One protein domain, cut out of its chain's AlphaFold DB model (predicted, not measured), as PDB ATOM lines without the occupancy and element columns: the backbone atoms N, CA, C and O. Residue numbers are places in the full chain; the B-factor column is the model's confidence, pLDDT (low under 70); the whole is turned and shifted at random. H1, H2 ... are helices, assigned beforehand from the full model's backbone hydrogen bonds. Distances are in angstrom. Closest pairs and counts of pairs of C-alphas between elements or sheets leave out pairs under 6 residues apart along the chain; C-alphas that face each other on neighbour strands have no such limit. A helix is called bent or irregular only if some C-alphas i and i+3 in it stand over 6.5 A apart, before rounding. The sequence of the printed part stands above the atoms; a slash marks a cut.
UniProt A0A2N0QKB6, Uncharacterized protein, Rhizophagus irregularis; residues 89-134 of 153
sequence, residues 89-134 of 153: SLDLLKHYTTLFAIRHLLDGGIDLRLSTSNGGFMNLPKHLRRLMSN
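Overview. This is residues 89 to 134 of the 153 residues of an uncharacterized protein of Rhizophagus irregularis (UniProt A0A2N0QKB6). A long helix, H1, and a shorter one, H2, lie side by side with a gap between them, and the chain folds back from one to the other through a wide loop, making an open U. Residues 110 to 116 of that loop stick out at one end. The printed part has 46 residues with two named helices, H1 then H2, and no named strand; its class is all helix. It is loose, with a radius of gyration of the C-alphas of 12.4 A, and elongated, spanning 37 by 22 by 13 A.

Along the chain. Find C-alpha 89 at (-22.111, 1.055, -29.624); from there H1, residues 89 to 106, runs 25.6 A to C-alpha 106 at (-6.212, -10.211, -13.030). H2, residues 124 to 132, covers 12.0 A and ends at C-alpha 132, at (-11.410, 4.564, -17.464).

Arrangement. H1 and H2 are near each other: no pair of their C-alphas is within 8 A, but 7 pairs are within 10 A. Look at the N-to-C directions: H1 has (0.60, -0.54, 0.60), H2 has (-0.64, 0.39, -0.66). In H1 and H2 every O i to N i+4 pair is within hydrogen-bond range.

Size, cuts and confidence. The C-alphas farthest apart, of Ser 89 and Ser 115, are 36.9 A apart. The link from H1 to H2, 17 residues, is long, and the printed part has no cut. Residues 108 to 126, of which 124 to 126 belong to H2, have pLDDT under 70.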
ATOM      1  N   SER A  89     -22.366   2.458 -29.265       77.94
ATOM      2  CA  SER A  89     -22.111   1.055 -29.624       77.94
ATOM      3  C   SER A  89     -20.616   0.756 -29.754       77.94
ATOM      4  O   SER A  89     -20.141  -0.258 -29.247       77.94
ATOM      5  N   LEU A  90     -19.863   1.649 -30.404       82.38
ATOM      6  CA  LEU A  90     -18.413   1.513 -30.529       82.38
ATOM      7  C   LEU A  90     -17.713   1.660 -29.171       82.38
ATOM      8  O   LEU A  90     -16.758   0.936 -28.897       82.38
ATOM      9  N   ASP A  91     -18.185   2.570 -28.324       84.00
ATOM     10  CA  ASP A  91     -17.623   2.786 -26.991       84.00
ATOM     11  C   ASP A  91     -17.894   1.594 -26.073       84.00
ATOM     12  O   ASP A  91     -16.973   1.106 -25.426       84.00
ATOM     13  N   LEU A  92     -19.115   1.048 -26.082       84.69
ATOM     14  CA  LEU A  92     -19.449  -0.173 -25.349       84.69
ATOM     15  C   LEU A  92     -18.579  -1.351 -25.793       84.69
ATOM     16  O   LEU A  92     -18.062  -2.071 -24.942       84.69
ATOM     17  N   LEU A  93     -18.363  -1.517 -27.102       88.19
ATOM     18  CA  LEU A  93     -17.482  -2.560 -27.625       88.19
ATOM     19  C   LEU A  93     -16.039  -2.376 -27.133       88.19
ATOM     20  O   LEU A  93     -15.418  -3.328 -26.666       88.19
ATOM     21  N   LYS A  94     -15.512  -1.147 -27.179       86.38
ATOM     22  CA  LYS A  94     -14.174  -0.832 -26.655       86.38
ATOM     23  C   LYS A  94     -14.069  -1.105 -25.155       86.38
ATOM     24  O   LYS A  94     -13.089  -1.712 -24.722       86.38
ATOM     25  N   HIS A  95     -15.057  -0.685 -24.363       88.19
ATOM     26  CA  HIS A  95     -15.072  -0.898 -22.914       88.19
ATOM     27  C   HIS A  95     -15.150  -2.387 -22.574       88.19
ATOM     28  O   HIS A  95     -14.411  -2.850 -21.711       88.19
ATOM     29  N   TYR A  96     -15.978  -3.150 -23.293       87.50
ATOM     30  CA  TYR A  96     -16.093  -4.595 -23.121       87.50
ATOM     31  C   TYR A  96     -14.754  -5.304 -23.354       87.50
ATOM     32  O   TYR A  96     -14.280  -6.021 -22.476       87.50
ATOM     33  N   THR A  97     -14.097  -5.044 -24.488       86.19
ATOM     34  CA  THR A  97     -12.785  -5.636 -24.799       86.19
ATOM     35  C   THR A  97     -11.727  -5.229 -23.773       86.19
ATOM     36  O   THR A  97     -10.897  -6.041 -23.374       86.19
ATOM     37  N   THR A  98     -11.785  -3.986 -23.294       85.62
ATOM     38  CA  THR A  98     -10.871  -3.485 -22.263       85.62
ATOM     39  C   THR A  98     -11.076  -4.191 -20.919       85.62
ATOM     40  O   THR A  98     -10.103  -4.625 -20.307       85.62
ATOM     41  N   LEU A  99     -12.324  -4.361 -20.466       87.31
ATOM     42  CA  LEU A  99     -12.640  -5.116 -19.245       87.31
ATOM     43  C   LEU A  99     -12.240  -6.583 -19.370       87.31
ATOM     44  O   LEU A  99     -11.728  -7.156 -18.412       87.31
ATOM     45  N   PHE A 100     -12.446  -7.180 -20.544       83.81
ATOM     46  CA  PHE A 100     -12.041  -8.553 -20.819       83.81
ATOM     47  C   PHE A 100     -10.520  -8.724 -20.708       83.81
ATOM     48  O   PHE A 100     -10.055  -9.649 -20.048       83.81
ATOM     49  N   ALA A 101      -9.747  -7.790 -21.271       83.12
ATOM     50  CA  ALA A 101      -8.294  -7.774 -21.132       83.12
ATOM     51  C   ALA A 101      -7.857  -7.585 -19.668       83.12
ATOM     52  O   ALA A 101      -7.017  -8.337 -19.188       83.12
ATOM     53  N   ILE A 102      -8.454  -6.642 -18.926       81.38
ATOM     54  CA  ILE A 102      -8.153  -6.442 -17.496       81.38
ATOM     55  C   ILE A 102      -8.439  -7.712 -16.698       81.38
ATOM     56  O   ILE A 102      -7.608  -8.125 -15.896       81.38
ATOM     57  N   ARG A 103      -9.595  -8.340 -16.921       82.44
ATOM     58  CA  ARG A 103      -9.968  -9.586 -16.253       82.44
ATOM     59  C   ARG A 103      -8.962 -10.692 -16.547       82.44
ATOM     60  O   ARG A 103      -8.491 -11.323 -15.615       82.44
ATOM     61  N   HIS A 104      -8.578 -10.865 -17.811       78.12
ATOM     62  CA  HIS A 104      -7.555 -11.837 -18.189       78.12
ATOM     63  C   HIS A 104      -6.226 -11.601 -17.453       78.12
ATOM     64  O   HIS A 104      -5.604 -12.553 -16.991       78.12
ATOM     65  N   LEU A 105      -5.815 -10.340 -17.299       74.69
ATOM     66  CA  LEU A 105      -4.609  -9.982 -16.548       74.69
ATOM     67  C   LEU A 105      -4.757 -10.246 -15.039       74.69
ATOM     68  O   LEU A 105      -3.822 -10.748 -14.423       74.69
ATOM     69  N   LEU A 106      -5.917  -9.940 -14.445       73.31
ATOM     70  CA  LEU A 106      -6.212 -10.211 -13.030       73.31
ATOM     71  C   LEU A 106      -6.292 -11.711 -12.723       73.31
ATOM     72  O   LEU A 106      -5.851 -12.137 -11.659       73.31
ATOM     73  N   ASP A 107      -6.780 -12.508 -13.672       74.62
ATOM     74  CA  ASP A 107      -6.866 -13.970 -13.585       74.62
ATOM     75  C   ASP A 107      -5.484 -14.651 -13.775       74.62
ATOM     76  O   ASP A 107      -5.392 -15.857 -13.999       74.62
ATOM     77  N   GLY A 108      -4.390 -13.886 -13.681       68.12
ATOM     78  CA  GLY A 108      -3.010 -14.372 -13.726       68.12
ATOM     79  C   GLY A 108      -2.339 -14.251 -15.090       68.12
ATOM     80  O   GLY A 108      -1.144 -14.524 -15.175       68.12
ATOM     81  N   GLY A 109      -3.068 -13.827 -16.133       62.56
ATOM     82  CA  GLY A 109      -2.515 -13.391 -17.421       62.56
ATOM     83  C   GLY A 109      -1.449 -14.314 -18.010       62.56
ATOM     84  O   GLY A 109      -0.467 -13.821 -18.566       62.56
ATOM     85  N   ILE A 110      -1.590 -15.632 -17.825       62.03
ATOM     86  CA  ILE A 110      -0.565 -16.595 -18.230       62.03
ATOM     87  C   ILE A 110      -0.591 -16.704 -19.754       62.03
ATOM     88  O   ILE A 110      -1.348 -17.483 -20.332       62.03
ATOM     89  N   ASP A 111       0.261 -15.923 -20.408       59.19
ATOM     90  CA  ASP A 111       0.688 -16.187 -21.772       59.19
ATOM     91  C   ASP A 111       1.906 -17.113 -21.703       59.19
ATOM     92  O   ASP A 111       3.004 -16.683 -21.359       59.19
ATOM     93  N   LEU A 112       1.717 -18.392 -22.038       60.16
ATOM     94  CA  LEU A 112       2.775 -19.415 -22.048       60.16
ATOM     95  C   LEU A 112       3.968 -19.058 -22.962       60.16
ATOM     96  O   LEU A 112       4.996 -19.730 -22.911       60.16
ATOM     97  N   ARG A 113       3.844 -18.020 -23.801       60.28
ATOM     98  CA  ARG A 113       4.919 -17.490 -24.651       60.28
ATOM     99  C   ARG A 113       5.824 -16.480 -23.932       60.28
ATOM    100  O   ARG A 113       6.903 -16.194 -24.443       60.28
ATOM    101  N   LEU A 114       5.411 -15.932 -22.785       57.09
ATOM    102  CA  LEU A 114       6.202 -15.019 -21.953       57.09
ATOM    103  C   LEU A 114       6.625 -15.727 -20.658       57.09
ATOM    104  O   LEU A 114       5.825 -15.970 -19.764       57.09
ATOM    105  N   SER A 115       7.913 -16.051 -20.548       53.31
ATOM    106  CA  SER A 115       8.490 -16.865 -19.466       53.31
ATOM    107  C   SER A 115       8.871 -16.090 -18.195       53.31
ATOM    108  O   SER A 115       9.530 -16.642 -17.317       53.31
ATOM    109  N   THR A 116       8.494 -14.816 -18.070       55.84
ATOM    110  CA  THR A 116       8.864 -13.957 -16.931       55.84
ATOM    111  C   THR A 116       7.639 -13.432 -16.192       55.84
ATOM    112  O   THR A 116       6.751 -12.831 -16.795       55.84
ATOM    113  N   SER A 117       7.627 -13.613 -14.866       55.31
ATOM    114  CA  SER A 117       6.662 -12.978 -13.962       55.31
ATOM    115  C   SER A 117       6.770 -11.456 -14.084       55.31
ATOM    116  O   SER A 117       7.822 -10.873 -13.818       55.31
ATOM    117  N   ASN A 118       5.693 -10.814 -14.538       57.62
ATOM    118  CA  ASN A 118       5.670  -9.379 -14.799       57.62
ATOM    119  C   ASN A 118       5.315  -8.613 -13.513       57.62
ATOM    120  O   ASN A 118       4.157  -8.560 -13.108       57.62
ATOM    121  N   GLY A 119       6.307  -7.964 -12.895       54.66
ATOM    122  CA  GLY A 119       6.122  -7.053 -11.752       54.66
ATOM    123  C   GLY A 119       5.469  -5.704 -12.103       54.66
ATOM    124  O   GLY A 119       5.316  -4.848 -11.236       54.66
ATOM    125  N   GLY A 120       5.061  -5.497 -13.362       56.41
ATOM    126  CA  GLY A 120       4.559  -4.220 -13.898       56.41
ATOM    127  C   GLY A 120       3.198  -3.748 -13.368       56.41
ATOM    128  O   GLY A 120       2.694  -2.719 -13.810       56.41
ATOM    129  N   PHE A 121       2.588  -4.467 -12.423       58.75
ATOM    130  CA  PHE A 121       1.266  -4.139 -11.877       58.75
ATOM    131  C   PHE A 121       1.294  -3.279 -10.608       58.75
ATOM    132  O   PHE A 121       0.228  -2.910 -10.118       58.75
ATOM    133  N   MET A 122       2.470  -2.889 -10.101       57.44
ATOM    134  CA  MET A 122       2.568  -2.047  -8.894       57.44
ATOM    135  C   MET A 122       1.869  -0.681  -9.046       57.44
ATOM    136  O   MET A 122       1.412  -0.113  -8.061       57.44
ATOM    137  N   ASN A 123       1.670  -0.214 -10.287       62.38
ATOM    138  CA  ASN A 123       0.944   1.020 -10.621       62.38
ATOM    139  C   ASN A 123      -0.444   0.782 -11.258       62.38
ATOM    140  O   ASN A 123      -1.042   1.709 -11.819       62.38
ATOM    141  N   LEU A 124      -0.996  -0.439 -11.179       69.00
ATOM    142  CA  LEU A 124      -2.273  -0.816 -11.808       69.00
ATOM    143  C   LEU A 124      -3.433   0.149 -11.476       69.00
ATOM    144  O   LEU A 124      -4.128   0.552 -12.411       69.00
ATOM    145  N   PRO A 125      -3.627   0.620 -10.227       68.94
ATOM    146  CA  PRO A 125      -4.684   1.588  -9.921       68.94
ATOM    147  C   PRO A 125      -4.551   2.912 -10.697       68.94
ATOM    148  O   PRO A 125      -5.551   3.449 -11.182       68.94
ATOM    149  N   LYS A 126      -3.321   3.422 -10.882       68.19
ATOM    150  CA  LYS A 126      -3.039   4.656 -11.644       68.19
ATOM    151  C   LYS A 126      -3.344   4.455 -13.132       68.19
ATOM    152  O   LYS A 126      -3.981   5.308 -13.754       68.19
ATOM    153  N   HIS A 127      -2.960   3.306 -13.692       73.25
ATOM    154  CA  HIS A 127      -3.230   2.970 -15.091       73.25
ATOM    155  C   HIS A 127      -4.719   2.731 -15.367       73.25
ATOM    156  O   HIS A 127      -5.226   3.228 -16.371       73.25
ATOM    157  N   LEU A 128      -5.439   2.060 -14.463       76.12
ATOM    158  CA  LEU A 128      -6.884   1.845 -14.574       76.12
ATOM    159  C   LEU A 128      -7.658   3.162 -14.533       76.12
ATOM    160  O   LEU A 128      -8.542   3.376 -15.360       76.12
ATOM    161  N   ARG A 129      -7.285   4.083 -13.635       76.88
ATOM    162  CA  ARG A 129      -7.914   5.408 -13.556       76.88
ATOM    163  C   ARG A 129      -7.781   6.182 -14.869       76.88
ATOM    164  O   ARG A 129      -8.762   6.753 -15.335       76.88
ATOM    165  N   ARG A 130      -6.596   6.166 -15.490       76.69
ATOM    166  CA  ARG A 130      -6.348   6.803 -16.798       76.69
ATOM    167  C   ARG A 130      -7.070   6.091 -17.948       76.69
ATOM    168  O   ARG A 130      -7.518   6.732 -18.890       76.69
ATOM    169  N   LEU A 131      -7.186   4.768 -17.884       77.88
ATOM    170  CA  LEU A 131      -7.882   3.971 -18.893       77.88
ATOM    171  C   LEU A 131      -9.396   4.231 -18.879       77.88
ATOM    172  O   LEU A 131     -10.018   4.325 -19.937       77.88
ATOM    173  N   MET A 132      -9.973   4.371 -17.681       79.50
ATOM    174  CA  MET A 132     -11.410   4.564 -17.464       79.50
ATOM    175  C   MET A 132     -11.850   6.034 -17.522       79.50
ATOM    176  O   MET A 132     -13.034   6.301 -17.712       79.50
ATOM    177  N   SER A 133     -10.938   7.009 -17.416       76.44
ATOM    178  CA  SER A 133     -11.298   8.438 -17.433       76.44
ATOM    179  C   SER A 133     -11.989   8.873 -18.729       76.44
ATOM    180  O   SER A 133     -12.833   9.762 -18.711       76.44
ATOM    181  N   ASN A 134     -11.691   8.214 -19.852       73.88
ATOM    182  CA  ASN A 134     -12.293   8.517 -21.155       73.88
ATOM    183  C   ASN A 134     -13.678   7.872 -21.370       73.88
ATOM    184  O   ASN A 134     -14.326   8.127 -22.393       73.88
TER     185      ASN A 134